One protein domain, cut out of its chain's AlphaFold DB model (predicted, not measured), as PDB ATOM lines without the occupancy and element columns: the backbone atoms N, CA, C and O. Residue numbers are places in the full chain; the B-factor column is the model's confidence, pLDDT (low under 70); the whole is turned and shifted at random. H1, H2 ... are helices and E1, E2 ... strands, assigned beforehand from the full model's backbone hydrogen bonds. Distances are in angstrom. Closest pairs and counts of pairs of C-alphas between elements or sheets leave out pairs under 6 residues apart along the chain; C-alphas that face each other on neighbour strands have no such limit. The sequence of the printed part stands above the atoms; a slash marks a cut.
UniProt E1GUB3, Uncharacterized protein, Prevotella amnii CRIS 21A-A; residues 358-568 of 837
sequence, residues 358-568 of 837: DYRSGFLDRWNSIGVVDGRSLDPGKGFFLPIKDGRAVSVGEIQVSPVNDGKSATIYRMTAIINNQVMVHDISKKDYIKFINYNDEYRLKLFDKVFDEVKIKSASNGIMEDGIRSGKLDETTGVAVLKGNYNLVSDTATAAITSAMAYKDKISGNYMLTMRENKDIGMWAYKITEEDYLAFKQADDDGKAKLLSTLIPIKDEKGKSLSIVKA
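What this domain is: This is residues 358 to 568 of the 837 residues of an uncharacterized protein of Prevotella amnii CRIS 21A-A (UniProt E1GUB3). The core is a small, only partly closed barrel of two strand meanders: E3, E4 and E5 make one wall, E8, E9 and E10 the other, joined where E3 meets E10, while E5 and E8 approach at one spot. A helical hairpin packs on the outside of each wall, H1 and H2 on the first, H3 and H4 on the second; the two-strand sheet E2 and E6 lies at one end of the long axis, and E7 and E11 lie toward the other. The printed part has 211 residues with four named helices and eleven named strands, in the order E1 E2 E3 E4 E5 H1 H2 E6 E7 E8 E9 E10 H3 H4 E11. Nine strands form a mixed, branched, strongly twisted sheet, and E2 and E6 form an antiparallel one; the class is mixed, helices and strands. The whole is compact, with a radius of gyration of the C-alphas of 18.0 A, yet elongated, spanning 61 by 35 by 28 A.

Where its parts are: E1, residues 371 to 374, begins with C-alpha 371 at (-27.710, 50.181, 38.132), and E2 is residues 382 to 385. E3, residues 396 to 405, is 25.8 A long and bends by 52 degrees at residue 402. E4, residues 412 to 419, is 21.9 A long, and E5, residues 422 to 428, is 19.2 A. H1 is residues 430 to 438, 12.5 A long, and H2 is residues 441 to 451, 15.0 A long. E6 is residues 456 to 459 and E7 is residues 487 to 490. E8, residues 495 to 505, is 29.8 A long, begins with C-alpha 495 at (-39.023, 31.197, 25.328) and bends by 51 degrees at residue 499. E9, residues 512 to 518, is 20.5 A long, and E10, residues 524 to 529, is 15.3 A. H3 is residues 531 to 539, 12.2 A long, and H4 is residues 542 to 552, 14.9 A long. E11, residues 564 to 567, ends with C-alpha 567 at (-31.393, 33.022, 16.557).

How they stand to each other: E1 and E10 are on one side of E3, and E4 is on the other side. E1 and E3 are antiparallel, with N 373 and O 399 2.9 A apart, within hydrogen-bond range. E3, E4 and E5 form a meander, each strand the antiparallel neighbour of the one before, with N 402 to O 414 at 2.9 A and N 417 to O 424 at 2.8 A. E3 and E10 are parallel, with N 405 to O 524 at 2.9 A. E7, E8, E9 and E10 form a second meander, with N 489 to O 496 at 2.7 A, N 502 to O 515 at 2.8 A and N 516 to O 525 at 2.9 A. E11 is an edge strand antiparallel to E7, with N 488 to O 566 at 2.8 A. The closest C-alphas of E5 and E8, those of Val 423 and Lys 505, are 6.8 A apart. H1 is on the branched sheet at a height of 8.5 A, and H3 is on the opposite face at 9.1 A. H1 and H2, a helical hairpin, touch at Phe 436 and Arg 444, whose C-alphas are 5.3 A apart, with a shallow tilt of 24 degrees, opposite ways. H3 and H4, also a helical hairpin, touch at Phe 537 and Lys 545, whose C-alphas are 5.4 A apart, with a shallow tilt of 23 degrees, opposite ways. The sheet curls round H4, whose closest C-alpha pair with E11 is Ser 550 and Ile 565, 6.3 A apart. E2 and E6 are antiparallel, with N 383 to O 458 at 2.8 A. In H1, H2, H3 and H4 every O i to N i+4 pair is within hydrogen-bond range.

The domain as a whole: The two C-alphas farthest apart, those of Ser 461 and Asp 492, are 61.0 A apart. The printed part has no cut. The links E6 to E7, 27 residues, and H4 to E11, 11 residues, are long; in the former, residues 481 to 482 pair antiparallel with residues 502 to 503 of E8. The mean pLDDT of the printed part is 75.6, and 59 residues are under 70, among them 358 to 371, 489 to 499 and 554 to 563.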
ATOM      1  N   ASP A 358     -33.320  54.151  29.062       34.84
ATOM      2  CA  ASP A 358     -33.843  54.483  30.394       34.84
ATOM      3  C   ASP A 358     -33.642  53.378  31.453       34.84
ATOM      4  O   ASP A 358     -33.750  53.625  32.652       34.84
ATOM      5  N   TYR A 359     -33.323  52.141  31.049       39.53
ATOM      6  CA  TYR A 359     -33.201  51.008  31.975       39.53
ATOM      7  C   TYR A 359     -31.787  50.860  32.524       39.53
ATOM      8  O   TYR A 359     -31.609  50.152  33.508       39.53
ATOM      9  N   ARG A 360     -30.782  51.554  31.974       41.81
ATOM     10  CA  ARG A 360     -29.430  51.540  32.558       41.81
ATOM     11  C   ARG A 360     -29.381  52.281  33.904       41.81
ATOM     12  O   ARG A 360     -28.544  51.968  34.738       41.81
ATOM     13  N   SER A 361     -30.295  53.215  34.169       37.59
ATOM     14  CA  SER A 361     -30.260  54.059  35.371       37.59
ATOM     15  C   SER A 361     -31.424  53.844  36.349       37.59
ATOM     16  O   SER A 361     -31.461  54.575  37.334       37.59
ATOM     17  N   GLY A 362     -32.318  52.862  36.130       37.62
ATOM     18  CA  GLY A 362     -33.596  52.639  36.843       37.62
ATOM     19  C   GLY A 362     -33.546  51.877  38.194       37.62
ATOM     20  O   GLY A 362     -32.476  51.641  38.745       37.62
ATOM     21  N   PHE A 363     -34.707  51.631  38.828       38.97
ATOM     22  CA  PHE A 363     -34.864  50.919  40.126       38.97
ATOM     23  C   PHE A 363     -34.888  49.391  39.938       38.97
ATOM     24  O   PHE A 363     -35.110  48.947  38.824       38.97
ATOM     25  N   LEU A 364     -34.734  48.616  41.026       39.56
ATOM     26  CA  LEU A 364     -34.996  47.168  41.093       39.56
ATOM     27  C   LEU A 364     -36.454  46.826  40.761       39.56
ATOM     28  O   LEU A 364     -37.298  46.747  41.653       39.56
ATOM     29  N   ASP A 365     -36.760  46.580  39.497       39.41
ATOM     30  CA  ASP A 365     -38.001  45.912  39.112       39.41
ATOM     31  C   ASP A 365     -37.722  44.470  38.650       39.41
ATOM     32  O   ASP A 365     -36.576  44.013  38.633       39.41
ATOM     33  N   ARG A 366     -38.769  43.708  38.313       35.66
ATOM     34  CA  ARG A 366     -38.631  42.315  37.836       35.66
ATOM     35  C   ARG A 366     -37.821  42.209  36.519       35.66
ATOM     36  O   ARG A 366     -37.421  41.116  36.144       35.66
ATOM     37  N   TRP A 367     -37.563  43.335  35.861       37.69
ATOM     38  CA  TRP A 367     -36.948  43.553  34.549       37.69
ATOM     39  C   TRP A 367     -35.716  44.494  34.587       37.69
ATOM     40  O   TRP A 367     -34.948  44.533  33.622       37.69
ATOM     41  N   ASN A 368     -35.460  45.217  35.683       51.53
ATOM     42  CA  ASN A 368     -34.364  46.166  35.833       51.53
ATOM     43  C   ASN A 368     -33.610  45.957  37.146       51.53
ATOM     44  O   ASN A 368     -33.998  46.445  38.193       51.53
ATOM     45  N   SER A 369     -32.513  45.216  37.097       59.41
ATOM     46  CA  SER A 369     -31.681  44.936  38.266       59.41
ATOM     47  C   SER A 369     -30.259  45.465  38.133       59.41
ATOM     48  O   SER A 369     -29.419  45.196  38.994       59.41
ATOM     49  N   ILE A 370     -29.974  46.218  37.070       65.31
ATOM     50  CA  ILE A 370     -28.640  46.741  36.801       65.31
ATOM     51  C   ILE A 370     -28.672  48.252  36.984       65.31
ATOM     52  O   ILE A 370     -29.354  48.953  36.249       65.31
ATOM     53  N   GLY A 371     -27.931  48.749  37.968       68.31
ATOM     54  CA  GLY A 371     -27.710  50.181  38.132       68.31
ATOM     55  C   GLY A 371     -26.440  50.584  37.414       68.31
ATOM     56  O   GLY A 371     -25.417  49.951  37.644       68.31
ATOM     57  N   VAL A 372     -26.482  51.637  36.607       75.88
ATOM     58  CA  VAL A 372     -25.324  52.174  35.886       75.88
ATOM     59  C   VAL A 372     -25.115  53.647  36.233       75.88
ATOM     60  O   VAL A 372     -26.074  54.413  36.336       75.88
ATOM     61  N   VAL A 373     -23.853  54.040  36.397       76.81
ATOM     62  CA  VAL A 373     -23.394  55.434  36.425       76.81
ATOM     63  C   VAL A 373     -22.155  55.570  35.545       76.81
ATOM     64  O   VAL A 373     -21.357  54.640  35.432       76.81
ATOM     65  N   ASP A 374     -21.987  56.725  34.913       77.25
ATOM     66  CA  ASP A 374     -20.791  57.035  34.136       77.25
ATOM     67  C   ASP A 374     -19.772  57.756  35.022       77.25
ATOM     68  O   ASP A 374     -20.070  58.806  35.584       77.25
ATOM     69  N   GLY A 375     -18.549  57.240  35.131       74.94
ATOM     70  CA  GLY A 375     -17.459  57.919  35.833       74.94
ATOM     71  C   GLY A 375     -17.214  59.337  35.308       74.94
ATOM     72  O   GLY A 375     -16.857  60.231  36.071       74.94
ATOM     73  N   ARG A 376     -17.490  59.594  34.025       74.44
ATOM     74  CA  ARG A 376     -17.331  60.915  33.395       74.44
ATOM     75  C   ARG A 376     -18.348  61.953  33.874       74.44
ATOM     76  O   ARG A 376     -18.154  63.131  33.595       74.44
ATOM     77  N   SER A 377     -19.395  61.551  34.601       70.00
ATOM     78  CA  SER A 377     -20.362  62.470  35.216       70.00
ATOM     79  C   SER A 377     -19.854  63.095  36.524       70.00
ATOM     80  O   SER A 377     -20.622  63.738  37.242       70.00
ATOM     81  N   LEU A 378     -18.586  62.868  36.880       75.38
ATOM     82  CA  LEU A 378     -17.949  63.467  38.045       75.38
ATOM     83  C   LEU A 378     -17.896  65.002  37.920       75.38
ATOM     84  O   LEU A 378     -17.753  65.553  36.831       75.38
ATOM     85  N   ASP A 379     -17.993  65.687  39.062       75.81
ATOM     86  CA  ASP A 379     -17.884  67.145  39.149       75.81
ATOM     87  C   ASP A 379     -16.596  67.664  38.466       75.81
ATOM     88  O   ASP A 379     -15.529  67.092  38.715       75.81
ATOM     89  N   PRO A 380     -16.650  68.756  37.672       71.69
ATOM     90  CA  PRO A 380     -15.489  69.308  36.965       71.69
ATOM     91  C   PRO A 380     -14.279  69.640  37.855       71.69
ATOM     92  O   PRO A 380     -13.149  69.680  37.372       71.69
ATOM     93  N   GLY A 381     -14.492  69.892  39.151       77.44
ATOM     94  CA  GLY A 381     -13.437  70.147  40.132       77.44
ATOM     95  C   GLY A 381     -12.782  68.888  40.708       77.44
ATOM     96  O   GLY A 381     -11.881  68.997  41.546       77.44
ATOM     97  N   LYS A 382     -13.212  67.689  40.305       84.31
ATOM     98  CA  LYS A 382     -12.711  66.403  40.800       84.31
ATOM     99  C   LYS A 382     -12.218  65.523  39.651       84.31
ATOM    100  O   LYS A 382     -12.622  65.665  38.504       84.31
ATOM    101  N   GLY A 383     -11.338  64.586  39.980       84.31
ATOM    102  CA  GLY A 383     -10.819  63.581  39.061       84.31
ATOM    103  C   GLY A 383     -10.560  62.258  39.772       84.31
ATOM    104  O   GLY A 383     -10.554  62.187  41.004       84.31
ATOM    105  N   PHE A 384     -10.333  61.208  38.991       87.44
ATOM    106  CA  PHE A 384      -9.939  59.895  39.494       87.44
ATOM    107  C   PHE A 384      -8.423  59.766  39.464       87.44
ATOM    108  O   PHE A 384      -7.798  60.055  38.447       87.44
ATOM    109  N   PHE A 385      -7.828  59.318  40.564       87.19
ATOM    110  CA  PHE A 385      -6.380  59.213  40.716       87.19
ATOM    111  C   PHE A 385      -5.998  57.902  41.392       87.19
ATOM    112  O   PHE A 385      -6.772  57.345  42.170       87.19
ATOM    113  N   LEU A 386      -4.768  57.441  41.166       85.88
ATOM    114  CA  LEU A 386      -4.239  56.301  41.915       85.88
ATOM    115  C   LEU A 386      -4.162  56.602  43.433       85.88
ATOM    116  O   LEU A 386      -3.885  57.745  43.834       85.88
ATOM    117  N   PRO A 387      -4.351  55.584  44.296       84.31
ATOM    118  CA  PRO A 387      -4.428  55.694  45.758       84.31
ATOM    119  C   PRO A 387      -3.056  55.901  46.431       84.31
ATOM    120  O   PRO A 387      -2.834  55.473  47.558       84.31
ATOM    121  N   ILE A 388      -2.114  56.563  45.758       83.81
ATOM    122  CA  ILE A 388      -0.790  56.907  46.292       83.81
ATOM    123  C   ILE A 388      -0.642  58.427  46.419       83.81
ATOM    124  O   ILE A 388      -1.427  59.199  45.847       83.81
ATOM    125  N   LYS A 389       0.348  58.863  47.205       74.19
ATOM    126  CA  LYS A 389       0.757  60.271  47.270       74.19
ATOM    127  C   LYS A 389       1.227  60.687  45.869       74.19
ATOM    128  O   LYS A 389       2.038  59.980  45.285       74.19
ATOM    129  N   ASP A 390       0.635  61.750  45.328       71.94
ATOM    130  CA  ASP A 390       0.860  62.231  43.952       71.94
ATOM    131  C   ASP A 390       0.535  61.194  42.858       71.94
ATOM    132  O   ASP A 390       1.155  61.138  41.800       71.94
ATOM    133  N   GLY A 391      -0.452  60.327  43.121       73.31
ATOM    134  CA  GLY A 391      -0.910  59.339  42.147       73.31
ATOM    135  C   GLY A 391      -1.427  59.985  40.865       73.31
ATOM    136  O   GLY A 391      -2.212  60.928  40.926       73.31
ATOM    137  N   ARG A 392      -1.021  59.436  39.715       81.12
ATOM    138  CA  ARG A 392      -1.470  59.876  38.384       81.12
ATOM    139  C   ARG A 392      -2.991  59.815  38.229       81.12
ATOM    140  O   ARG A 392      -3.647  58.982  38.865       81.12
ATOM    141  N   ALA A 393      -3.519  60.660  37.349       82.12
ATOM    142  CA  ALA A 393      -4.918  60.635  36.946       82.12
ATOM    143  C   ALA A 393      -5.244  59.377  36.119       82.12
ATOM    144  O   ALA A 393      -4.415  58.889  35.353       82.12
ATOM    145  N   VAL A 394      -6.454  58.853  36.293       84.06
ATOM    146  CA  VAL A 394      -6.951  57.602  35.706       84.06
ATOM    147  C   VAL A 394      -8.297  57.878  35.032       84.06
ATOM    148  O   VAL A 394      -9.080  58.699  35.504       84.06
ATOM    149  N   SER A 395      -8.591  57.195  33.926       83.69
ATOM    150  CA  SER A 395      -9.887  57.287  33.254       83.69
ATOM    151  C   SER A 395     -10.851  56.225  33.784       83.69
ATOM    152  O   SER A 395     -10.592  55.027  33.646       83.69
ATOM    153  N   VAL A 396     -11.985  56.647  34.345       83.81
ATOM    154  CA  VAL A 396     -13.082  55.756  34.751       83.81
ATOM    155  C   VAL A 396     -14.271  55.970  33.816       83.81
ATOM    156  O   VAL A 396     -14.692  57.106  33.609       83.81
ATOM    157  N   GLY A 397     -14.750  54.881  33.215       82.19
ATOM    158  CA  GLY A 397     -15.883  54.860  32.285       82.19
ATOM    159  C   GLY A 397     -17.162  54.399  32.977       82.19
ATOM    160  O   GLY A 397     -17.485  54.860  34.068       82.19
ATOM    161  N   GLU A 398     -17.883  53.464  32.362       83.75
ATOM    162  CA  GLU A 398     -19.107  52.889  32.933       83.75
ATOM    163  C   GLU A 398     -18.836  52.106  34.233       83.75
ATOM    164  O   GLU A 398     -17.923  51.276  34.313       83.75
ATOM    165  N   ILE A 399     -19.658  52.368  35.252       82.75
ATOM    166  CA  ILE A 399     -19.723  51.633  36.516       82.75
ATOM    167  C   ILE A 399     -21.128  51.043  36.620       82.75
ATOM    168  O   ILE A 399     -22.112  51.776  36.702       82.75
ATOM    169  N   GLN A 400     -21.223  49.718  36.656       85.81
ATOM    170  CA  GLN A 400     -22.479  48.987  36.775       85.81
ATOM    171  C   GLN A 400     -22.536  48.176  38.072       85.81
ATOM    172  O   GLN A 400     -21.526  47.657  38.545       85.81
ATOM    173  N   VAL A 401     -23.729  47.999  38.625       81.88
ATOM    174  CA  VAL A 401     -23.983  47.101  39.751       81.88
ATOM    175  C   VAL A 401     -25.133  46.174  39.419       81.88
ATOM    176  O   VAL A 401     -26.180  46.631  38.976       81.88
ATOM    177  N   SER A 402     -24.962  44.880  39.674       81.50
ATOM    178  CA  SER A 402     -25.956  43.859  39.341       81.50
ATOM    179  C   SER A 402     -25.995  42.715  40.362       81.50
ATOM    180  O   SER A 402     -24.980  42.435  41.011       81.50
ATOM    181  N   PRO A 403     -27.144  42.033  40.512       78.88
ATOM    182  CA  PRO A 403     -27.211  40.734  41.149       78.88
ATOM    183  C   PRO A 403     -26.719  39.676  40.164       78.88
ATOM    184  O   PRO A 403     -27.158  39.617  39.013       78.88
ATOM    185  N   VAL A 404     -25.812  38.838  40.644       77.62
ATOM    186  CA  VAL A 404     -25.127  37.809  39.882       77.62
ATOM    187  C   VAL A 404     -25.453  36.435  40.451       77.62
ATOM    188  O   VAL A 404     -25.428  36.229  41.668       77.62
ATOM    189  N   ASN A 405     -25.787  35.500  39.563       76.75
ATOM    190  CA  ASN A 405     -26.070  34.114  39.915       76.75
ATOM    191  C   ASN A 405     -25.191  33.149  39.108       76.75
ATOM    192  O   ASN A 405     -25.146  33.218  37.882       76.75
ATOM    193  N   ASP A 406     -24.557  32.212  39.806       65.94
ATOM    194  CA  ASP A 406     -23.690  31.181  39.221       65.94
ATOM    195  C   ASP A 406     -24.427  29.820  39.125       65.94
ATOM    196  O   ASP A 406     -23.818  28.767  38.922       65.94
ATOM    197  N   GLY A 407     -25.745  29.798  39.372       59.91
ATOM    198  CA  GLY A 407     -26.613  28.615  39.290       59.91
ATOM    199  C   GLY A 407     -26.433  27.584  40.416       59.91
ATOM    200  O   GLY A 407     -27.173  26.603  40.472       59.91
ATOM    201  N   LYS A 408     -25.461  27.784  41.319       58.50
ATOM    202  CA  LYS A 408     -25.118  26.865  42.427       58.50
ATOM    203  C   LYS A 408     -25.165  27.504  43.819       58.50
ATOM    204  O   LYS A 408     -25.318  26.790  44.805       58.50
ATOM    205  N   SER A 409     -24.995  28.820  43.912       58.47
ATOM    206  CA  SER A 409     -24.861  29.570  45.167       58.47
ATOM    207  C   SER A 409     -25.961  30.620  45.321       58.47
ATOM    208  O   SER A 409     -26.659  30.953  44.366       58.47
ATOM    209  N   ALA A 410     -26.113  31.157  46.535       61.38
ATOM    210  CA  ALA A 410     -26.972  32.313  46.772       61.38
ATOM    211  C   ALA A 410     -26.556  33.491  45.873       61.38
ATOM    212  O   ALA A 410     -25.372  33.656  45.582       61.38
ATOM    213  N   THR A 411     -27.524  34.307  45.450       72.00
ATOM    214  CA  THR A 411     -27.291  35.498  44.620       72.00
ATOM    215  C   THR A 411     -26.279  36.438  45.279       72.00
ATOM    216  O   THR A 411     -26.495  36.897  46.403       72.00
ATOM    217  N   ILE A 412     -25.190  36.738  44.570       81.50
ATOM    218  CA  ILE A 412     -24.137  37.671  44.995       81.50
ATOM    219  C   ILE A 412     -24.405  39.022  44.325       81.50
ATOM    220  O   ILE A 412     -24.952  39.069  43.231       81.50
ATOM    221  N   TYR A 413     -24.053  40.138  44.959       84.81
ATOM    222  CA  TYR A 413     -24.174  41.464  44.345       84.81
ATOM    223  C   TYR A 413     -22.794  41.962  43.953       84.81
ATOM    224  O   TYR A 413     -21.861  41.860  44.743       84.81
ATOM    225  N   ARG A 414     -22.658  42.498  42.742       87.19
ATOM    226  CA  ARG A 414     -21.357  42.804  42.151       87.19
ATOM    227  C   ARG A 414     -21.346  44.172  41.496       87.19
ATOM    228  O   ARG A 414     -22.249  44.485  40.721       87.19
ATOM    229  N   MET A 415     -20.304  44.948  41.779       90.31
ATOM    230  CA  MET A 415     -19.984  46.209  41.118       90.31
ATOM    231  C   MET A 415     -18.867  45.970  40.097       90.31
ATOM    232  O   MET A 415     -17.817  45.430  40.428       90.31
ATOM    233  N   THR A 416     -19.108  46.332  38.841       88.81
ATOM    234  CA  THR A 416     -18.148  46.233  37.734       88.81
ATOM    235  C   THR A 416     -17.865  47.631  37.217       88.81
ATOM    236  O   THR A 416     -18.801  48.364  36.918       88.81
ATOM    237  N   ALA A 417     -16.598  47.998  37.096       88.69
ATOM    238  CA  ALA A 417     -16.181  49.304  36.610       88.69
ATOM    239  C   ALA A 417     -15.115  49.170  35.526       88.69
ATOM    240  O   ALA A 417     -14.322  48.225  35.528       88.69
ATOM    241  N   ILE A 418     -15.087  50.139  34.613       87.50
ATOM    242  CA  ILE A 418     -14.060  50.228  33.574       87.50
ATOM    243  C   ILE A 418     -13.054  51.288  33.982       87.50
ATOM    244  O   ILE A 418     -13.366  52.478  34.026       87.50
ATOM    245  N   ILE A 419     -11.834  50.851  34.258       87.81
ATOM    246  CA  ILE A 419     -10.749  51.698  34.741       87.81
ATOM    247  C   ILE A 419      -9.579  51.548  33.770       87.81
ATOM    248  O   ILE A 419      -9.101  50.441  33.537       87.81
ATOM    249  N   ASN A 420      -9.154  52.652  33.150       85.56
ATOM    250  CA  ASN A 420      -8.188  52.680  32.044       85.56
ATOM    251  C   ASN A 420      -8.472  51.619  30.960       85.56
ATOM    252  O   ASN A 420      -7.575  50.899  30.522       85.56
ATOM    253  N   ASN A 421      -9.736  51.530  30.528       84.12
ATOM    254  CA  ASN A 421     -10.216  50.582  29.516       84.12
ATOM    255  C   ASN A 421     -10.027  49.097  29.900       84.12
ATOM    256  O   ASN A 421      -9.873  48.229  29.039       84.12
ATOM    257  N   GLN A 422     -10.007  48.803  31.201       86.38
ATOM    258  CA  GLN A 422      -9.943  47.452  31.748       86.38
ATOM    259  C   GLN A 422     -11.108  47.200  32.702       86.38
ATOM    260  O   GLN A 422     -11.477  48.076  33.480       86.38
ATOM    261  N   VAL A 423     -11.661  45.988  32.660       89.38
ATOM    262  CA  VAL A 423     -12.782  45.593  33.518       89.38
ATOM    263  C   VAL A 423     -12.266  45.177  34.893       89.38
ATOM    264  O   VAL A 423     -11.424  44.282  35.006       89.38
ATOM    265  N   MET A 424     -12.780  45.829  35.931       90.38
ATOM    266  CA  MET A 424     -12.494  45.544  37.333       90.38
ATOM    267  C   MET A 424     -13.796  45.243  38.069       90.38
ATOM    268  O   MET A 424     -14.786  45.961  37.917       90.38
ATOM    269  N   VAL A 425     -13.794  44.171  38.852       91.06
ATOM    270  CA  VAL A 425     -14.975  43.653  39.535       91.06
ATOM    271  C   VAL A 425     -14.746  43.529  41.043       91.06
ATOM    272  O   VAL A 425     -13.797  42.881  41.470       91.06
ATOM    273  N   HIS A 426     -15.682  44.053  41.839       90.94
ATOM    274  CA  HIS A 426     -15.754  43.840  43.289       90.94
ATOM    275  C   HIS A 426     -17.136  43.340  43.707       90.94
ATOM    276  O   HIS A 426     -18.167  43.811  43.215       90.94
ATOM    277  N   ASP A 427     -17.170  42.404  44.650       89.88
ATOM    278  CA  ASP A 427     -18.416  41.965  45.273       89.88
ATOM    279  C   ASP A 427     -18.833  42.968  46.362       89.88
ATOM    280  O   ASP A 427     -18.011  43.498  47.109       89.88
ATOM    281  N   ILE A 428     -20.131  43.245  46.459       86.81
ATOM    282  CA  ILE A 428     -20.699  44.239  47.372       86.81
ATOM    283  C   ILE A 428     -21.840  43.649  48.201       86.81
ATOM    284  O   ILE A 428     -22.424  42.611  47.885       86.81
ATOM    285  N   SER A 429     -22.211  44.343  49.277       86.81
ATOM    286  CA  SER A 429     -23.354  43.930  50.090       86.81
ATOM    287  C   SER A 429     -24.687  44.212  49.380       86.81
ATOM    288  O   SER A 429     -24.825  45.194  48.649       86.81
ATOM    289  N   LYS A 430     -25.732  43.421  49.683       81.44
ATOM    290  CA  LYS A 430     -27.117  43.697  49.238       81.44
ATOM    291  C   LYS A 430     -27.565  45.119  49.588       81.44
ATOM    292  O   LYS A 430     -28.292  45.757  48.833       81.44
ATOM    293  N   LYS A 431     -27.133  45.616  50.749       79.44
ATOM    294  CA  LYS A 431     -27.457  46.961  51.230       79.44
ATOM    295  C   LYS A 431     -26.817  48.035  50.352       79.44
ATOM    296  O   LYS A 431     -27.478  49.017  50.036       79.44
ATOM    297  N   ASP A 432     -25.558  47.852  49.969       82.00
ATOM    298  CA  ASP A 432     -24.847  48.799  49.109       82.00
ATOM    299  C   ASP A 432     -25.353  48.736  47.666       82.00
ATOM    300  O   ASP A 432     -25.495  49.775  47.036       82.00
ATOM    301  N   TYR A 433     -25.754  47.559  47.186       80.31
ATOM    302  CA  TYR A 433     -26.465  47.423  45.917       80.31
ATOM    303  C   TYR A 433     -27.759  48.247  45.879       80.31
ATOM    304  O   TYR A 433     -27.934  49.083  44.996       80.31
ATOM    305  N   ILE A 434     -28.640  48.070  46.870       73.62
ATOM    306  CA  ILE A 434     -29.903  48.820  46.954       73.62
ATOM    307  C   ILE A 434     -29.632  50.330  47.035       73.62
ATOM    308  O   ILE A 434     -30.313  51.121  46.386       73.62
ATOM    309  N   LYS A 435     -28.608  50.741  47.795       77.06
ATOM    310  CA  LYS A 435     -28.178  52.144  47.843       77.06
ATOM    311  C   LYS A 435     -27.730  52.649  46.478       77.06
ATOM    312  O   LYS A 435     -28.188  53.705  46.071       77.06
ATOM    313  N   PHE A 436     -26.873  51.910  45.777       78.06
ATOM    314  CA  PHE A 436     -26.364  52.309  44.466       78.06
ATOM    315  C   PHE A 436     -27.502  52.530  43.467       78.06
ATOM    316  O   PHE A 436     -27.547  53.551  42.786       78.06
ATOM    317  N   ILE A 437     -28.462  51.605  43.430       73.06
ATOM    318  CA  ILE A 437     -29.643  51.705  42.571       73.06
ATOM    319  C   ILE A 437     -30.416  52.999  42.865       73.06
ATOM    320  O   ILE A 437     -30.727  53.749  41.941       73.06
ATOM    321  N   ASN A 438     -30.647  53.310  44.143       67.56
ATOM    322  CA  ASN A 438     -31.504  54.424  44.557       67.56
ATOM    323  C   ASN A 438     -30.811  55.793  44.596       67.56
ATOM    324  O   ASN A 438     -31.492  56.817  44.521       67.56
ATOM    325  N   TYR A 439     -29.491  55.833  44.759       72.38
ATOM    326  CA  TYR A 439     -28.730  57.073  44.885       72.38
ATOM    327  C   TYR A 439     -28.658  57.847  43.571       72.38
ATOM    328  O   TYR A 439     -28.767  57.279  42.487       72.38
ATOM    329  N   ASN A 440     -28.470  59.161  43.685       74.12
ATOM    330  CA  ASN A 440     -28.052  59.987  42.558       74.12
ATOM    331  C   ASN A 440     -26.600  59.679  42.154       74.12
ATOM    332  O   ASN A 440     -25.860  59.021  42.893       74.12
ATOM    333  N   ASP A 441     -26.178  60.199  41.006       78.12
ATOM    334  CA  ASP A 441     -24.866  59.881  40.443       78.12
ATOM    335  C   ASP A 441     -23.702  60.339  41.335       78.12
ATOM    336  O   ASP A 441     -22.734  59.601  41.503       78.12
ATOM    337  N   GLU A 442     -23.822  61.476  42.028       78.88
ATOM    338  CA  GLU A 442     -22.800  61.937  42.978       78.88
ATOM    339  C   GLU A 442     -22.566  60.915  44.107       78.88
ATOM    340  O   GLU A 442     -21.426  60.578  44.440       78.88
ATOM    341  N   TYR A 443     -23.641  60.397  44.709       80.75
ATOM    342  CA  TYR A 443     -23.545  59.423  45.797       80.75
ATOM    343  C   TYR A 443     -23.270  57.998  45.298       80.75
ATOM    344  O   TYR A 443     -22.671  57.216  46.042       80.75
ATOM    345  N   ARG A 444     -23.612  57.664  44.046       83.19
ATOM    346  CA  ARG A 444     -23.147  56.439  43.373       83.19
ATOM    347  C   ARG A 444     -21.630  56.452  43.204       83.19
ATOM    348  O   ARG A 444     -20.982  55.468  43.551       83.19
ATOM    349  N   LEU A 445     -21.054  57.580  42.782       84.56
ATOM    350  CA  LEU A 445     -19.603  57.746  42.650       84.56
ATOM    351  C   LEU A 445     -18.886  57.725  44.011       84.56
ATOM    352  O   LEU A 445     -17.819  57.130  44.124       84.56
ATOM    353  N   LYS A 446     -19.487  58.277  45.076       86.88
ATOM    354  CA  LYS A 446     -18.964  58.120  46.453       86.88
ATOM    355  C   LYS A 446     -19.000  56.669  46.933       86.88
ATOM    356  O   LYS A 446     -18.112  56.236  47.661       86.88
ATOM    357  N   LEU A 447     -20.040  55.918  46.567       86.94
ATOM    358  CA  LEU A 447     -20.118  54.497  46.893       86.94
ATOM    359  C   LEU A 447     -19.072  53.697  46.107       86.94
ATOM    360  O   LEU A 447     -18.426  52.834  46.691       86.94
ATOM    361  N   PHE A 448     -18.859  54.028  44.833       89.94
ATOM    362  CA  PHE A 448     -17.774  53.480  44.020       89.94
ATOM    363  C   PHE A 448     -16.394  53.741  44.652       89.94
ATOM    364  O   PHE A 448     -15.649  52.792  44.865       89.94
ATOM    365  N   ASP A 449     -16.099  54.979  45.062       88.94
ATOM    366  CA  ASP A 449     -14.842  55.369  45.736       88.94
ATOM    367  C   ASP A 449     -14.582  54.608  47.052       88.94
ATOM    368  O   ASP A 449     -13.438  54.412  47.474       88.94
ATOM    369  N   LYS A 450     -15.655  54.149  47.708       90.50
ATOM    370  CA  LYS A 450     -15.580  53.297  48.899       90.50
ATOM    371  C   LYS A 450     -15.316  51.826  48.562       90.50
ATOM    372  O   LYS A 450     -14.709  51.135  49.373       90.50
ATOM    373  N   VAL A 451     -15.846  51.335  47.443       89.75
ATOM    374  CA  VAL A 451     -15.763  49.920  47.041       89.75
ATOM    375  C   VAL A 451     -14.436  49.614  46.348       89.75
ATOM    376  O   VAL A 451     -13.889  48.540  46.557       89.75
ATOM    377  N   PHE A 452     -13.921  50.550  45.549       91.62
ATOM    378  CA  PHE A 452     -12.684  50.386  44.792       91.62
ATOM    379  C   PHE A 452     -11.528  51.068  45.526       91.62
ATOM    380  O   PHE A 452     -11.547  52.275  45.786       91.62
ATOM    381  N   ASP A 453     -10.500  50.297  45.859       87.12
ATOM    382  CA  ASP A 453      -9.274  50.818  46.469       87.12
ATOM    383  C   ASP A 453      -8.216  51.175  45.424       87.12
ATOM    384  O   ASP A 453      -7.304  51.945  45.712       87.12
ATOM    385  N   GLU A 454      -8.376  50.693  44.194       86.38
ATOM    386  CA  GLU A 454      -7.483  50.896  43.053       86.38
ATOM    387  C   GLU A 454      -7.515  52.329  42.507       86.38
ATOM    388  O   GLU A 454      -6.580  52.766  41.833       86.38
ATOM    389  N   VAL A 455      -8.589  53.066  42.795       88.19
ATOM    390  CA  VAL A 455      -8.821  54.437  42.341       88.19
ATOM    391  C   VAL A 455      -9.455  55.235  43.469       88.19
ATOM    392  O   VAL A 455     -10.324  54.728  44.171       88.19
ATOM    393  N   LYS A 456      -9.044  56.497  43.619       89.81
ATOM    394  CA  LYS A 456      -9.667  57.448  44.541       89.81
ATOM    395  C   LYS A 456     -10.081  58.736  43.844       89.81
ATOM    396  O   LYS A 456      -9.351  59.259  43.000       89.81
ATOM    397  N   ILE A 457     -11.231  59.271  44.238       87.62
ATOM    398  CA  ILE A 457     -11.724  60.578  43.802       87.62
ATOM    399  C   ILE A 457     -10.967  61.665  44.573       87.62
ATOM    400  O   ILE A 457     -11.066  61.765  45.797       87.62
ATOM    401  N   LYS A 458     -10.210  62.506  43.865       85.69
ATOM    402  CA  LYS A 458      -9.478  63.646  44.446       85.69
ATOM    403  C   LYS A 458      -9.771  64.938  43.674       85.69
ATOM    404  O   LYS A 458     -10.457  64.916  42.657       85.69
ATOM    405  N   SER A 459      -9.263  66.070  44.163       81.31
ATOM    406  CA  SER A 459      -9.355  67.364  43.467       81.31
ATOM    407  C   SER A 459      -8.660  67.311  42.104       81.31
ATOM    408  O   SER A 459      -7.557  66.772  42.004       81.31
ATOM    409  N   ALA A 460      -9.256  67.926  41.080       75.44
ATOM    410  CA  ALA A 460      -8.657  68.064  39.751       75.44
ATOM    411  C   ALA A 460      -7.327  68.849  39.778       75.44
ATOM    412  O   ALA A 460      -6.482  68.678  38.905       75.44
ATOM    413  N   SER A 461      -7.087  69.649  40.825       75.31
ATOM    414  CA  SER A 461      -5.806  70.334  41.056       75.31
ATOM    415  C   SER A 461      -4.623  69.391  41.322       75.31
ATOM    416  O   SER A 461      -3.488  69.853  41.347       75.31
ATOM    417  N   ASN A 462      -4.866  68.097  41.553       72.19
ATOM    418  CA  ASN A 462      -3.815  67.120  41.851       72.19
ATOM    419  C   ASN A 462      -3.076  66.599  40.611       72.19
ATOM    420  O   ASN A 462      -2.106  65.862  40.763       72.19
ATOM    421  N   GLY A 463      -3.515  66.953  39.402       66.94
ATOM    422  CA  GLY A 463      -2.840  66.572  38.166       66.94
ATOM    423  C   GLY A 463      -3.799  66.468  36.986       66.94
ATOM    424  O   GLY A 463      -4.987  66.193  37.155       66.94
ATOM    425  N   ILE A 464      -3.274  66.690  35.782       64.38
ATOM    426  CA  ILE A 464      -4.020  66.547  34.527       64.38
ATOM    427  C   ILE A 464      -3.976  65.070  34.102       64.38
ATOM    428  O   ILE A 464      -3.049  64.339  34.444       64.38
ATOM    429  N   MET A 465      -4.989  64.609  33.368       65.69
ATOM    430  CA  MET A 465      -4.961  63.289  32.737       65.69
ATOM    431  C   MET A 465      -3.879  63.251  31.651       65.69
ATOM    432  O   MET A 465      -4.032  63.863  30.598       65.69
ATOM    433  N   GLU A 466      -2.785  62.545  31.929       61.88
ATOM    434  CA  GLU A 466      -1.662  62.359  30.998       61.88
ATOM    435  C   GLU A 466      -1.850  61.130  30.088       61.88
ATOM    436  O   GLU A 466      -1.262  61.057  29.009       61.88
ATOM    437  N   ASP A 467      -2.705  60.181  30.488       59.75
ATOM    438  CA  ASP A 467      -2.996  58.968  29.723       59.75
ATOM    439  C   ASP A 467      -3.958  59.272  28.555       59.75
ATOM    440  O   ASP A 467      -5.073  59.753  28.748       59.75
ATOM    441  N   GLY A 468      -3.578  58.911  27.323       58.03
ATOM    442  CA  GLY A 468      -4.436  59.035  26.129       58.03
ATOM    443  C   GLY A 468      -5.597  58.028  26.057       58.03
ATOM    444  O   GLY A 468      -6.268  57.929  25.030       58.03
ATOM    445  N   ILE A 469      -5.817  57.245  27.117       64.75
ATOM    446  CA  ILE A 469      -6.801  56.162  27.170       64.75
ATOM    447  C   ILE A 469      -8.097  56.701  27.772       64.75
ATOM    448  O   ILE A 469      -8.140  57.078  28.942       64.75
ATOM    449  N   ARG A 470      -9.176  56.702  26.982       71.62
ATOM    450  CA  ARG A 470     -10.525  57.044  27.449       71.62
ATOM    451  C   ARG A 470     -11.326  55.772  27.698       71.62
ATOM    452  O   ARG A 470     -11.573  55.012  26.767       71.62
ATOM    453  N   SER A 471     -11.736  55.560  28.943       75.56
ATOM    454  CA  SER A 471     -12.658  54.487  29.317       75.56
ATOM    455  C   SER A 471     -14.072  54.818  28.826       75.56
ATOM    456  O   SER A 471     -14.583  55.909  29.086       75.56
ATOM    457  N   GLY A 472     -14.674  53.888  28.082       71.56
ATOM    458  CA  GLY A 472     -16.015  54.009  27.503       71.56
ATOM    459  C   GLY A 472     -17.050  53.143  28.222       71.56
ATOM    460  O   GLY A 472     -16.959  52.934  29.434       71.56
ATOM    461  N   LYS A 473     -18.031  52.646  27.464       80.56
ATOM    462  CA  LYS A 473     -19.025  51.675  27.938       80.56
ATOM    463  C   LYS A 473     -18.443  50.262  28.032       80.56
ATOM    464  O   LYS A 473     -17.411  49.957  27.424       80.56
ATOM    465  N   LEU A 474     -19.096  49.380  28.789       79.31
ATOM    466  CA  LEU A 474     -18.590  48.018  29.017       79.31
ATOM    467  C   LEU A 474     -18.568  47.179  27.738       79.31
ATOM    468  O   LEU A 474     -17.616  46.444  27.495       79.31
ATOM    469  N   ASP A 475     -19.592  47.327  26.908       77.38
ATOM    470  CA  ASP A 475     -19.741  46.667  25.608       77.38
ATOM    471  C   ASP A 475     -18.744  47.166  24.543       77.38
ATOM    472  O   ASP A 475     -18.463  46.456  23.576       77.38
ATOM    473  N   GLU A 476     -18.180  48.357  24.736       80.06
ATOM    474  CA  GLU A 476     -17.208  48.999  23.841       80.06
ATOM    475  C   GLU A 476     -15.750  48.839  24.322       80.06
ATOM    476  O   GLU A 476     -14.805  49.197  23.614       80.06
ATOM    477  N   THR A 477     -15.548  48.291  25.524       79.94
ATOM    478  CA  THR A 477     -14.234  48.193  26.171       79.94
ATOM    479  C   THR A 477     -13.324  47.179  25.477       79.94
ATOM    480  O   THR A 477     -13.711  46.045  25.174       79.94
ATOM    481  N   THR A 478     -12.053  47.541  25.275       76.75
ATOM    482  CA  THR A 478     -11.091  46.642  24.620       76.75
ATOM    483  C   THR A 478     -10.851  45.390  25.458       76.75
ATOM    484  O   THR A 478     -10.391  45.464  26.594       76.75
ATOM    485  N   GLY A 479     -11.116  44.218  24.877       80.44
ATOM    486  CA  GLY A 479     -10.987  42.938  25.578       80.44
ATOM    487  C   GLY A 479     -12.300  42.394  26.145       80.44
ATOM    488  O   GLY A 479     -12.292  41.274  26.652       80.44
ATOM    489  N   VAL A 480     -13.417  43.107  25.998       86.56
ATOM    490  CA  VAL A 480     -14.754  42.547  26.215       86.56
ATOM    491  C   VAL A 480     -15.262  41.972  24.895       86.56
ATOM    492  O   VAL A 480     -15.279  42.647  23.869       86.56
ATOM    493  N   ALA A 481     -15.625  40.694  24.895       87.81
ATOM    494  CA  ALA A 481     -16.273  40.039  23.769       87.81
ATOM    495  C   ALA A 481     -17.783  40.048  24.003       87.81
ATOM    496  O   ALA A 481     -18.245  39.525  25.010       87.81
ATOM    497  N   VAL A 482     -18.549  40.631  23.086       86.44
ATOM    498  CA  VAL A 482     -20.007  40.783  23.216       86.44
ATOM    499  C   VAL A 482     -20.704  39.930  22.161       86.44
ATOM    500  O   VAL A 482     -20.265  39.903  21.006       86.44
ATOM    501  N   LEU A 483     -21.777  39.237  22.544       81.38
ATOM    502  CA  LEU A 483     -22.712  38.619  21.604       81.38
ATOM    503  C   LEU A 483     -23.574  39.718  20.977       81.38
ATOM    504  O   LEU A 483     -24.344  40.368  21.683       81.38
ATOM    505  N   LYS A 484     -23.462  39.921  19.662       75.06
ATOM    506  CA  LYS A 484     -24.303  40.876  18.933       75.06
ATOM    507  C   LYS A 484     -25.403  40.135  18.174       75.06
ATOM    508  O   LYS A 484     -25.166  39.092  17.578       75.06
ATOM    509  N   GLY A 485     -26.619  40.674  18.183       63.28
ATOM    510  CA  GLY A 485     -27.774  40.087  17.498       63.28
ATOM    511  C   GLY A 485     -28.849  39.559  18.445       63.28
ATOM    512  O   GLY A 485     -28.673  39.510  19.660       63.28
ATOM    513  N   ASN A 486     -29.991  39.194  17.867       67.69
ATOM    514  CA  ASN A 486     -31.174  38.809  18.629       67.69
ATOM    515  C   ASN A 486     -31.229  37.288  18.750       67.69
ATOM    516  O   ASN A 486     -31.416  36.593  17.751       67.69
ATOM    517  N   TYR A 487     -31.092  36.781  19.967       71.88
ATOM    518  CA  TYR A 487     -31.130  35.352  20.262       71.88
ATOM    519  C   TYR A 487     -32.133  35.080  21.376       71.88
ATOM    520  O   TYR A 487     -32.279  35.880  22.297       71.88
ATOM    521  N   ASN A 488     -32.804  33.937  21.292       71.56
ATOM    522  CA  ASN A 488     -33.766  33.477  22.279       71.56
ATOM    523  C   ASN A 488     -33.298  32.155  22.892       71.56
ATOM    524  O   ASN A 488     -32.838  31.263  22.183       71.56
ATOM    525  N   LEU A 489     -33.473  32.014  24.198       68.69
ATOM    526  CA  LEU A 489     -33.452  30.750  24.921       68.69
ATOM    527  C   LEU A 489     -34.800  30.056  24.735       68.69
ATOM    528  O   LEU A 489     -35.842  30.670  24.962       68.69
ATOM    529  N   VAL A 490     -34.787  28.798  24.303       65.69
ATOM    530  CA  VAL A 490     -35.986  28.020  23.964       65.69
ATOM    531  C   VAL A 490     -35.929  26.638  24.621       65.69
ATOM    532  O   VAL A 490     -34.948  25.904  24.450       65.69
ATOM    533  N   SER A 491     -36.999  26.277  25.337       65.56
ATOM    534  CA  SER A 491     -37.388  24.902  25.691       65.56
ATOM    535  C   SER A 491     -38.710  24.536  25.014       65.56
ATOM    536  O   SER A 491     -39.365  25.375  24.399       65.56
ATOM    537  N   ASP A 492     -39.146  23.286  25.186       57.25
ATOM    538  CA  ASP A 492     -40.469  22.807  24.767       57.25
ATOM    539  C   ASP A 492     -41.633  23.644  25.342       57.25
ATOM    540  O   ASP A 492     -42.740  23.595  24.812       57.25
ATOM    541  N   THR A 493     -41.409  24.370  26.447       50.38
ATOM    542  CA  THR A 493     -42.460  25.060  27.213       50.38
ATOM    543  C   THR A 493     -42.207  26.547  27.458       50.38
ATOM    544  O   THR A 493     -43.116  27.236  27.919       50.38
ATOM    545  N   ALA A 494     -41.013  27.070  27.165       55.59
ATOM    546  CA  ALA A 494     -40.661  28.455  27.464       55.59
ATOM    547  C   ALA A 494     -39.716  29.074  26.425       55.59
ATOM    548  O   ALA A 494     -38.790  28.434  25.934       55.59
ATOM    549  N   THR A 495     -39.923  30.365  26.142       63.44
ATOM    550  CA  THR A 495     -39.023  31.197  25.328       63.44
ATOM    551  C   THR A 495     -38.613  32.461  26.085       63.44
ATOM    552  O   THR A 495     -39.492  33.170  26.583       63.44
ATOM    553  N   ALA A 496     -37.325  32.783  26.163       61.78
ATOM    554  CA  ALA A 496     -36.799  34.016  26.761       61.78
ATOM    555  C   ALA A 496     -35.817  34.693  25.798       61.78
ATOM    556  O   ALA A 496     -35.069  34.010  25.112       61.78
ATOM    557  N   ALA A 497     -35.820  36.020  25.706       66.19
ATOM    558  CA  ALA A 497     -34.893  36.746  24.838       66.19
ATOM    559  C   ALA A 497     -33.596  37.045  25.594       66.19
ATOM    560  O   ALA A 497     -33.646  37.569  26.708       66.19
ATOM    561  N   ILE A 498     -32.445  36.752  24.991       69.44
ATOM    562  CA  ILE A 498     -31.137  37.133  25.530       69.44
ATOM    563  C   ILE A 498     -30.974  38.637  25.311       69.44
ATOM    564  O   ILE A 498     -30.981  39.113  24.178       69.44
ATOM    565  N   THR A 499     -30.853  39.389  26.402       67.19
ATOM    566  CA  THR A 499     -30.732  40.855  26.377       67.19
ATOM    567  C   THR A 499     -29.280  41.314  26.392       67.19
ATOM    568  O   THR A 499     -28.971  42.387  25.884       67.19
ATOM    569  N   SER A 500     -28.378  40.511  26.961       75.62
ATOM    570  CA  SER A 500     -26.940  40.778  26.984       75.62
ATOM    571  C   SER A 500     -26.167  39.479  27.191       75.62
ATOM    572  O   SER A 500     -26.560  38.654  28.013       75.62
ATOM    573  N   ALA A 501     -25.057  39.294  26.480       82.75
ATOM    574  CA  ALA A 501     -24.075  38.268  26.810       82.75
ATOM    575  C   ALA A 501     -22.662  38.761  26.486       82.75
ATOM    576  O   ALA A 501     -22.400  39.248  25.383       82.75
ATOM    577  N   MET A 502     -21.758  38.663  27.459       88.50
ATOM    578  CA  MET A 502     -20.411  39.231  27.389       88.50
ATOM    579  C   MET A 502     -19.387  38.313  28.047       88.50
ATOM    580  O   MET A 502     -19.671  37.732  29.089       88.50
ATOM    581  N   ALA A 503     -18.182  38.239  27.490       90.88
ATOM    582  CA  ALA A 503     -17.038  37.578  28.103       90.88
ATOM    583  C   ALA A 503     -15.881  38.564  28.283       90.88
ATOM    584  O   ALA A 503     -15.528  39.293  27.353       90.88
ATOM    585  N   TYR A 504     -15.268  38.591  29.462       91.81
ATOM    586  CA  TYR A 504     -14.168  39.503  29.773       91.81
ATOM    587  C   TYR A 504     -13.218  38.924  30.820       91.81
ATOM    588  O   TYR A 504     -13.566  38.019  31.573       91.81
ATOM    589  N   LYS A 505     -12.001  39.470  30.877       92.00
ATOM    590  CA  LYS A 505     -11.039  39.180  31.943       92.00
ATOM    591  C   LYS A 505     -11.197  40.208  33.053       92.00
ATOM    592  O   LYS A 505     -10.968  41.392  32.811       92.00
ATOM    593  N   ASP A 506     -11.537  39.753  34.250       90.56
ATOM    594  CA  ASP A 506     -11.498  40.600  35.434       90.56
ATOM    595  C   ASP A 506     -10.041  40.823  35.856       90.56
ATOM    596  O   ASP A 506      -9.281  39.875  36.072       90.56
ATOM    597  N   LYS A 507      -9.628  42.089  35.944       90.06
ATOM    598  CA  LYS A 507      -8.259  42.446  36.326       90.06
ATOM    599  C   LYS A 507      -7.959  42.258  37.801       90.06
ATOM    600  O   LYS A 507      -6.790  42.059  38.117       90.06
ATOM    601  N   ILE A 508      -8.969  42.292  38.666       87.69
ATOM    602  CA  ILE A 508      -8.763  42.134  40.106       87.69
ATOM    603  C   ILE A 508      -8.515  40.663  40.419       87.69
ATOM    604  O   ILE A 508      -7.470  40.308  40.959       87.69
ATOM    605  N   SER A 509      -9.445  39.788  40.034       86.31
ATOM    606  CA  SER A 509      -9.314  38.359  40.331       86.31
ATOM    607  C   SER A 509      -8.442  37.587  39.334       86.31
ATOM    608  O   SER A 509      -8.076  36.445  39.603       86.31
ATOM    609  N   GLY A 510      -8.135  38.169  38.169       87.38
ATOM    610  CA  GLY A 510      -7.403  37.518  37.078       87.38
ATOM    611  C   GLY A 510      -8.218  36.482  36.292       87.38
ATOM    612  O   GLY A 510      -7.713  35.950  35.302       87.38
ATOM    613  N   ASN A 511      -9.460  36.212  36.706       90.44
ATOM    614  CA  ASN A 511     -10.327  35.200  36.110       90.44
ATOM    615  C   ASN A 511     -10.984  35.695  34.817       90.44
ATOM    616  O   ASN A 511     -11.282  36.881  34.654       90.44
ATOM    617  N   TYR A 512     -11.278  34.755  33.923       90.75
ATOM    618  CA  TYR A 512     -12.131  34.996  32.768       90.75
ATOM    619  C   TYR A 512     -13.587  34.726  33.153       90.75
ATOM    620  O   TYR A 512     -13.914  33.679  33.713       90.75
ATOM    621  N   MET A 513     -14.454  35.695  32.882       88.50
ATOM    622  CA  MET A 513     -15.866  35.678  33.244       88.50
ATOM    623  C   MET A 513     -16.721  35.688  31.984       88.50
ATOM    624  O   MET A 513     -16.463  36.468  31.069       88.50
ATOM    625  N   LEU A 514     -17.763  34.863  31.971       88.62
ATOM    626  CA  LEU A 514     -18.843  34.883  30.990       88.62
ATOM    627  C   LEU A 514     -20.128  35.298  31.695       88.62
ATOM    628  O   LEU A 514     -20.579  34.611  32.608       88.62
ATOM    629  N   THR A 515     -20.707  36.416  31.279       85.94
ATOM    630  CA  THR A 515     -21.964  36.942  31.808       85.94
ATOM    631  C   THR A 515     -23.075  36.855  30.774       85.94
ATOM    632  O   THR A 515     -22.836  37.155  29.607       85.94
ATOM    633  N   MET A 516     -24.286  36.497  31.191       81.69
ATOM    634  CA  MET A 516     -25.470  36.440  30.334       81.69
ATOM    635  C   MET A 516     -26.686  36.984  31.078       81.69
ATOM    636  O   MET A 516     -26.838  36.769  32.275       81.69
ATOM    637  N   ARG A 517     -27.571  37.669  30.364       75.75
ATOM    638  CA  ARG A 517     -28.838  38.175  30.869       75.75
ATOM    639  C   ARG A 517     -29.949  37.834  29.889       75.75
ATOM    640  O   ARG A 517     -29.796  38.010  28.680       75.75
ATOM    641  N   GLU A 518     -31.078  37.403  30.424       68.06
ATOM    642  CA  GLU A 518     -32.315  37.230  29.671       68.06
ATOM    643  C   GLU A 518     -33.359  38.268  30.077       68.06
ATOM    644  O   GLU A 518     -33.191  39.003  31.050       68.06
ATOM    645  N   ASN A 519     -34.427  38.386  29.293       58.25
ATOM    646  CA  ASN A 519     -35.493  39.328  29.588       58.25
ATOM    647  C   ASN A 519     -36.299  38.907  30.823       58.25
ATOM    648  O   ASN A 519     -36.692  39.782  31.572       58.25
ATOM    649  N   LYS A 520     -36.530  37.612  31.057       58.59
ATOM    650  CA  LYS A 520     -37.399  37.129  32.144       58.59
ATOM    651  C   LYS A 520     -36.738  37.101  33.526       58.59
ATOM    652  O   LYS A 520     -37.463  37.129  34.524       58.59
ATOM    653  N   ASP A 521     -35.409  37.077  33.585       56.09
ATOM    654  CA  ASP A 521     -34.661  37.011  34.836       56.09
ATOM    655  C   ASP A 521     -34.329  38.380  35.432       56.09
ATOM    656  O   ASP A 521     -33.864  39.315  34.773       56.09
ATOM    657  N   ILE A 522     -34.450  38.438  36.760       50.62
ATOM    658  CA  ILE A 522     -34.140  39.608  37.591       50.62
ATOM    659  C   ILE A 522     -32.614  39.779  37.753       50.62
ATOM    660  O   ILE A 522     -32.172  40.654  38.481       50.62
ATOM    661  N   GLY A 523     -31.744  38.985  37.125       61.34
ATOM    662  CA  GLY A 523     -30.297  39.061  37.370       61.34
ATOM    663  C   GLY A 523     -29.425  38.701  36.183       61.34
ATOM    664  O   GLY A 523     -29.908  38.256  35.146       61.34
ATOM    665  N   MET A 524     -28.123  38.930  36.341       73.06
ATOM    666  CA  MET A 524     -27.123  38.453  35.395       73.06
ATOM    667  C   MET A 524     -26.612  37.101  35.855       73.06
ATOM    668  O   MET A 524     -26.280  36.902  37.020       73.06
ATOM    669  N   TRP A 525     -26.510  36.158  34.941       76.44
ATOM    670  CA  TRP A 525     -25.760  34.952  35.205       76.44
ATOM    671  C   TRP A 525     -24.291  35.230  34.962       76.44
ATOM    672  O   TRP A 525     -23.963  35.881  33.973       76.44
ATOM    673  N   ALA A 526     -23.411  34.760  35.842       82.94
ATOM    674  CA  ALA A 526     -21.975  34.836  35.615       82.94
ATOM    675  C   ALA A 526     -21.321  33.490  35.885       82.94
ATOM    676  O   ALA A 526     -21.605  32.821  36.868       82.94
ATOM    677  N   TYR A 527     -20.403  33.109  35.010       83.69
ATOM    678  CA  TYR A 527     -19.656  31.871  35.134       83.69
ATOM    679  C   TYR A 527     -18.178  32.149  34.927       83.69
ATOM    680  O   TYR A 527     -17.792  32.936  34.061       83.69
ATOM    681  N   LYS A 528     -17.346  31.493  35.735       87.06
ATOM    682  CA  LYS A 528     -15.906  31.444  35.493       87.06
ATOM    683  C   LYS A 528     -15.659  30.509  34.316       87.06
ATOM    684  O   LYS A 528     -16.102  29.363  34.351       87.06
ATOM    685  N   ILE A 529     -14.962  31.004  33.304       87.81
ATOM    686  CA  ILE A 529     -14.578  30.253  32.107       87.81
ATOM    687  C   ILE A 529     -13.054  30.151  32.019       87.81
ATOM    688  O   ILE A 529     -12.333  30.864  32.723       87.81
ATOM    689  N   THR A 530     -12.551  29.249  31.180       89.81
ATOM    690  CA  THR A 530     -11.107  29.147  30.938       89.81
ATOM    691  C   THR A 530     -10.628  30.242  29.978       89.81
ATOM    692  O   THR A 530     -11.419  30.903  29.301       89.81
ATOM    693  N   GLU A 531      -9.312  30.457  29.912       90.56
ATOM    694  CA  GLU A 531      -8.714  31.367  28.926       90.56
ATOM    695  C   GLU A 531      -8.984  30.906  27.487       90.56
ATOM    696  O   GLU A 531      -9.252  31.731  26.613       90.56
ATOM    697  N   GLU A 532      -8.968  29.592  27.262       89.25
ATOM    698  CA  GLU A 532      -9.275  28.971  25.974       89.25
ATOM    699  C   GLU A 532     -10.721  29.262  25.558       89.25
ATOM    700  O   GLU A 532     -10.953  29.740  24.447       89.25
ATOM    701  N   ASP A 533     -11.680  29.087  26.475       88.25
ATOM    702  CA  ASP A 533     -13.095  29.400  26.238       88.25
ATOM    703  C   ASP A 533     -13.307  30.890  25.938       88.25
ATOM    704  O   ASP A 533     -14.090  31.252  25.057       88.25
ATOM    705  N   TYR A 534     -12.598  31.774  26.648       90.75
ATOM    706  CA  TYR A 534     -12.664  33.217  26.414       90.75
ATOM    707  C   TYR A 534     -12.130  33.587  25.026       90.75
ATOM    708  O   TYR A 534     -12.756  34.377  24.316       90.75
ATOM    709  N   LEU A 535     -10.990  33.021  24.621       90.38
ATOM    710  CA  LEU A 535     -10.425  33.255  23.293       90.38
ATOM    711  C   LEU A 535     -11.336  32.698  22.196       90.38
ATOM    712  O   LEU A 535     -11.570  33.396  21.209       90.38
ATOM    713  N   ALA A 536     -11.913  31.511  22.400       89.12
ATOM    714  CA  ALA A 536     -12.895  30.924  21.493       89.12
ATOM    715  C   ALA A 536     -14.136  31.821  21.354       89.12
ATOM    716  O   ALA A 536     -14.550  32.136  20.241       89.12
ATOM    717  N   PHE A 537     -14.681  32.316  22.470       89.25
ATOM    718  CA  PHE A 537     -15.826  33.229  22.463       89.25
ATOM    719  C   PHE A 537     -15.500  34.580  21.808       89.25
ATOM    720  O   PHE A 537     -16.328  35.165  21.112       89.25
ATOM    721  N   LYS A 538     -14.279  35.089  21.997       88.12
ATOM    722  CA  LYS A 538     -13.826  36.351  21.400       88.12
ATOM    723  C   LYS A 538     -13.614  36.257  19.889       88.12
ATOM    724  O   LYS A 538     -13.847  37.246  19.199       88.12
ATOM    725  N   GLN A 539     -13.143  35.115  19.395       89.00
ATOM    726  CA  GLN A 539     -12.833  34.898  17.978       89.00
ATOM    727  C   GLN A 539     -14.027  34.383  17.164       89.00
ATOM    728  O   GLN A 539     -14.026  34.531  15.944       89.00
ATOM    729  N   ALA A 540     -15.031  33.788  17.813       86.75
ATOM    730  CA  ALA A 540     -16.233  33.296  17.151       86.75
ATOM    731  C   ALA A 540     -17.088  34.428  16.550       86.75
ATOM    732  O   ALA A 540     -17.112  35.558  17.045       86.75
ATOM    733  N   ASP A 541     -17.835  34.102  15.495       85.75
ATOM    734  CA  ASP A 541     -18.947  34.915  15.006       85.75
ATOM    735  C   ASP A 541     -20.133  34.851  15.984       85.75
ATOM    736  O   ASP A 541     -20.138  34.062  16.926       85.75
ATOM    737  N   ASP A 542     -21.150  35.697  15.814       81.81
ATOM    738  CA  ASP A 542     -22.230  35.770  16.807       81.81
ATOM    739  C   ASP A 542     -23.054  34.470  16.901       81.81
ATOM    740  O   ASP A 542     -23.461  34.080  17.996       81.81
ATOM    741  N   ASP A 543     -23.225  33.741  15.793       79.94
ATOM    742  CA  ASP A 543     -23.883  32.428  15.803       79.94
ATOM    743  C   ASP A 543     -23.005  31.368  16.510       79.94
ATOM    744  O   ASP A 543     -23.516  30.519  17.249       79.94
ATOM    745  N   GLY A 544     -21.678  31.425  16.349       81.81
ATOM    746  CA  GLY A 544     -20.715  30.602  17.081       81.81
ATOM    747  C   GLY A 544     -20.662  30.929  18.576       81.81
ATOM    748  O   GLY A 544     -20.682  30.018  19.404       81.81
ATOM    749  N   LYS A 545     -20.695  32.215  18.944       85.31
ATOM    750  CA  LYS A 545     -20.813  32.677  20.337       85.31
ATOM    751  C   LYS A 545     -22.095  32.170  20.991       85.31
ATOM    752  O   LYS A 545     -22.046  31.703  22.126       85.31
ATOM    753  N   ALA A 546     -23.227  32.217  20.287       81.44
ATOM    754  CA  ALA A 546     -24.499  31.689  20.777       81.44
ATOM    755  C   ALA A 546     -24.429  30.175  21.055       81.44
ATOM    756  O   ALA A 546     -24.914  29.710  22.088       81.44
ATOM    757  N   LYS A 547     -23.758  29.402  20.191       81.62
ATOM    758  CA  LYS A 547     -23.509  27.971  20.440       81.62
ATOM    759  C   LYS A 547     -22.616  27.752  21.661       81.62
ATOM    760  O   LYS A 547     -22.966  26.940  22.515       81.62
ATOM    761  N   LEU A 548     -21.520  28.503  21.784       83.62
ATOM    762  CA  LEU A 548     -20.616  28.427  22.938       83.62
ATOM    763  C   LEU A 548     -21.316  28.800  24.254       83.62
ATOM    764  O   LEU A 548     -21.087  28.161  25.275       83.62
ATOM    765  N   LEU A 549     -22.222  29.781  24.242       81.75
ATOM    766  CA  LEU A 549     -23.036  30.123  25.414       81.75
ATOM    767  C   LEU A 549     -23.862  28.931  25.901       81.75
ATOM    768  O   LEU A 549     -23.884  28.667  27.099       81.75
ATOM    769  N   SER A 550     -24.478  28.177  24.984       71.88
ATOM    770  CA  SER A 550     -25.286  27.003  25.344       71.88
ATOM    771  C   SER A 550     -24.472  25.853  25.950       71.88
ATOM    772  O   SER A 550     -25.020  25.035  26.685       71.88
ATOM    773  N   THR A 551     -23.165  25.786  25.669       77.62
ATOM    774  CA  THR A 551     -22.268  24.760  26.222       77.62
ATOM    775  C   THR A 551     -21.603  25.197  27.523       77.62
ATOM    776  O   THR A 551     -21.420  24.380  28.422       77.62
ATOM    777  N   LEU A 552     -21.226  26.473  27.622       76.25
ATOM    778  CA  LEU A 552     -20.477  27.023  28.756       76.25
ATOM    779  C   LEU A 552     -21.384  27.372  29.938       76.25
ATOM    780  O   LEU A 552     -20.946  27.338  31.087       76.25
ATOM    781  N   ILE A 553     -22.649  27.686  29.661       71.44
ATOM    782  CA  ILE A 553     -23.642  28.011  30.674       71.44
ATOM    783  C   ILE A 553     -24.605  26.820  30.801       71.44
ATOM    784  O   ILE A 553     -25.328  26.516  29.854       71.44
ATOM    785  N   PRO A 554     -24.660  26.126  31.953       65.62
ATOM    786  CA  PRO A 554     -25.593  25.024  32.166       65.62
ATOM    787  C   PRO A 554     -27.004  25.558  32.459       65.62
ATOM    788  O   PRO A 554     -27.469  25.542  33.598       65.62
ATOM    789  N   ILE A 555     -27.684  26.038  31.419       63.91
ATOM    790  CA  ILE A 555     -29.013  26.645  31.518       63.91
ATOM    791  C   ILE A 555     -30.092  25.557  31.584       63.91
ATOM    792  O   ILE A 555     -30.216  24.762  30.650       63.91
ATOM    793  N   LYS A 556     -30.894  25.526  32.655       63.78
ATOM    794  CA  LYS A 556     -31.979  24.547  32.839       63.78
ATOM    795  C   LYS A 556     -33.320  25.227  33.115       63.78
ATOM    796  O   LYS A 556     -33.368  26.199  33.855       63.78
ATOM    797  N   ASP A 557     -34.389  24.675  32.543       57.38
ATOM    798  CA  ASP A 557     -35.786  25.051  32.813       57.38
ATOM    799  C   ASP A 557     -36.218  24.610  34.234       57.38
ATOM    800  O   ASP A 557     -35.532  23.804  34.869       57.38
ATOM    801  N   GLU A 558     -37.385  25.048  34.721       55.72
ATOM    802  CA  GLU A 558     -37.964  24.719  36.041       55.72
ATOM    803  C   GLU A 558     -38.082  23.200  36.288       55.72
ATOM    804  O   GLU A 558     -38.084  22.730  37.425       55.72
ATOM    805  N   LYS A 559     -38.133  22.410  35.207       54.25
ATOM    806  CA  LYS A 559     -38.169  20.935  35.213       54.25
ATOM    807  C   LYS A 559     -36.788  20.273  35.068       54.25
ATOM    808  O   LYS A 559     -36.703  19.059  34.901       54.25
ATOM    809  N   GLY A 560     -35.703  21.049  35.079       57.69
ATOM    810  CA  GLY A 560     -34.321  20.568  34.975       57.69
ATOM    811  C   GLY A 560     -33.838  20.225  33.558       57.69
ATOM    812  O   GLY A 560     -32.761  19.640  33.423       57.69
ATOM    813  N   LYS A 561     -34.601  20.571  32.509       59.69
ATOM    814  CA  LYS A 561     -34.271  20.299  31.095       59.69
ATOM    815  C   LYS A 561     -33.374  21.402  30.515       59.69
ATOM    816  O   LYS A 561     -33.646  22.574  30.753       59.69
ATOM    817  N   SER A 562     -32.333  21.039  29.762       62.22
ATOM    818  CA  SER A 562     -31.400  22.005  29.159       62.22
ATOM    819  C   SER A 562     -32.078  22.897  28.113       62.22
ATOM    820  O   SER A 562     -32.804  22.394  27.254       62.22
ATOM    821  N   LEU A 563     -31.821  24.205  28.179       66.25
ATOM    822  CA  LEU A 563     -32.329  25.211  27.240       66.25
ATOM    823  C   LEU A 563     -31.409  25.346  26.013       66.25
ATOM    824  O   LEU A 563     -30.190  25.227  26.126       66.25
ATOM    825  N   SER A 564     -31.993  25.601  24.838       70.62
ATOM    826  CA  SER A 564     -31.257  25.816  23.581       70.62
ATOM    827  C   SER A 564     -31.274  27.289  23.173       70.62
ATOM    828  O   SER A 564     -32.262  27.977  23.418       70.62
ATOM    829  N   ILE A 565     -30.200  27.785  22.553       71.19
ATOM    830  CA  ILE A 565     -30.140  29.161  22.041       71.19
ATOM    831  C   ILE A 565     -30.443  29.142  20.544       71.19
ATOM    832  O   ILE A 565     -29.724  28.521  19.762       71.19
ATOM    833  N   VAL A 566     -31.504  29.839  20.145       68.69
ATOM    834  CA  VAL A 566     -31.964  29.946  18.759       68.69
ATOM    835  C   VAL A 566     -31.914  31.408  18.336       68.69
ATOM    836  O   VAL A 566     -32.369  32.293  19.059       68.69
ATOM    837  N   LYS A 567     -31.370  31.681  17.148       64.56
ATOM    838  CA  LYS A 567     -31.393  33.022  16.557       64.56
ATOM    839  C   LYS A 567     -32.843  33.459  16.359       64.56
ATOM    840  O   LYS A 567     -33.619  32.766  15.702       64.56
ATOM    841  N   ALA A 568     -33.214  34.594  16.938       51.00
ATOM    842  CA  ALA A 568     -34.539  35.151  16.749       51.00
ATOM    843  C   ALA A 568     -34.678  35.578  15.284       51.00
ATOM    844  O   ALA A 568     -33.824  36.293  14.754       51.00
TER     845      ALA A 568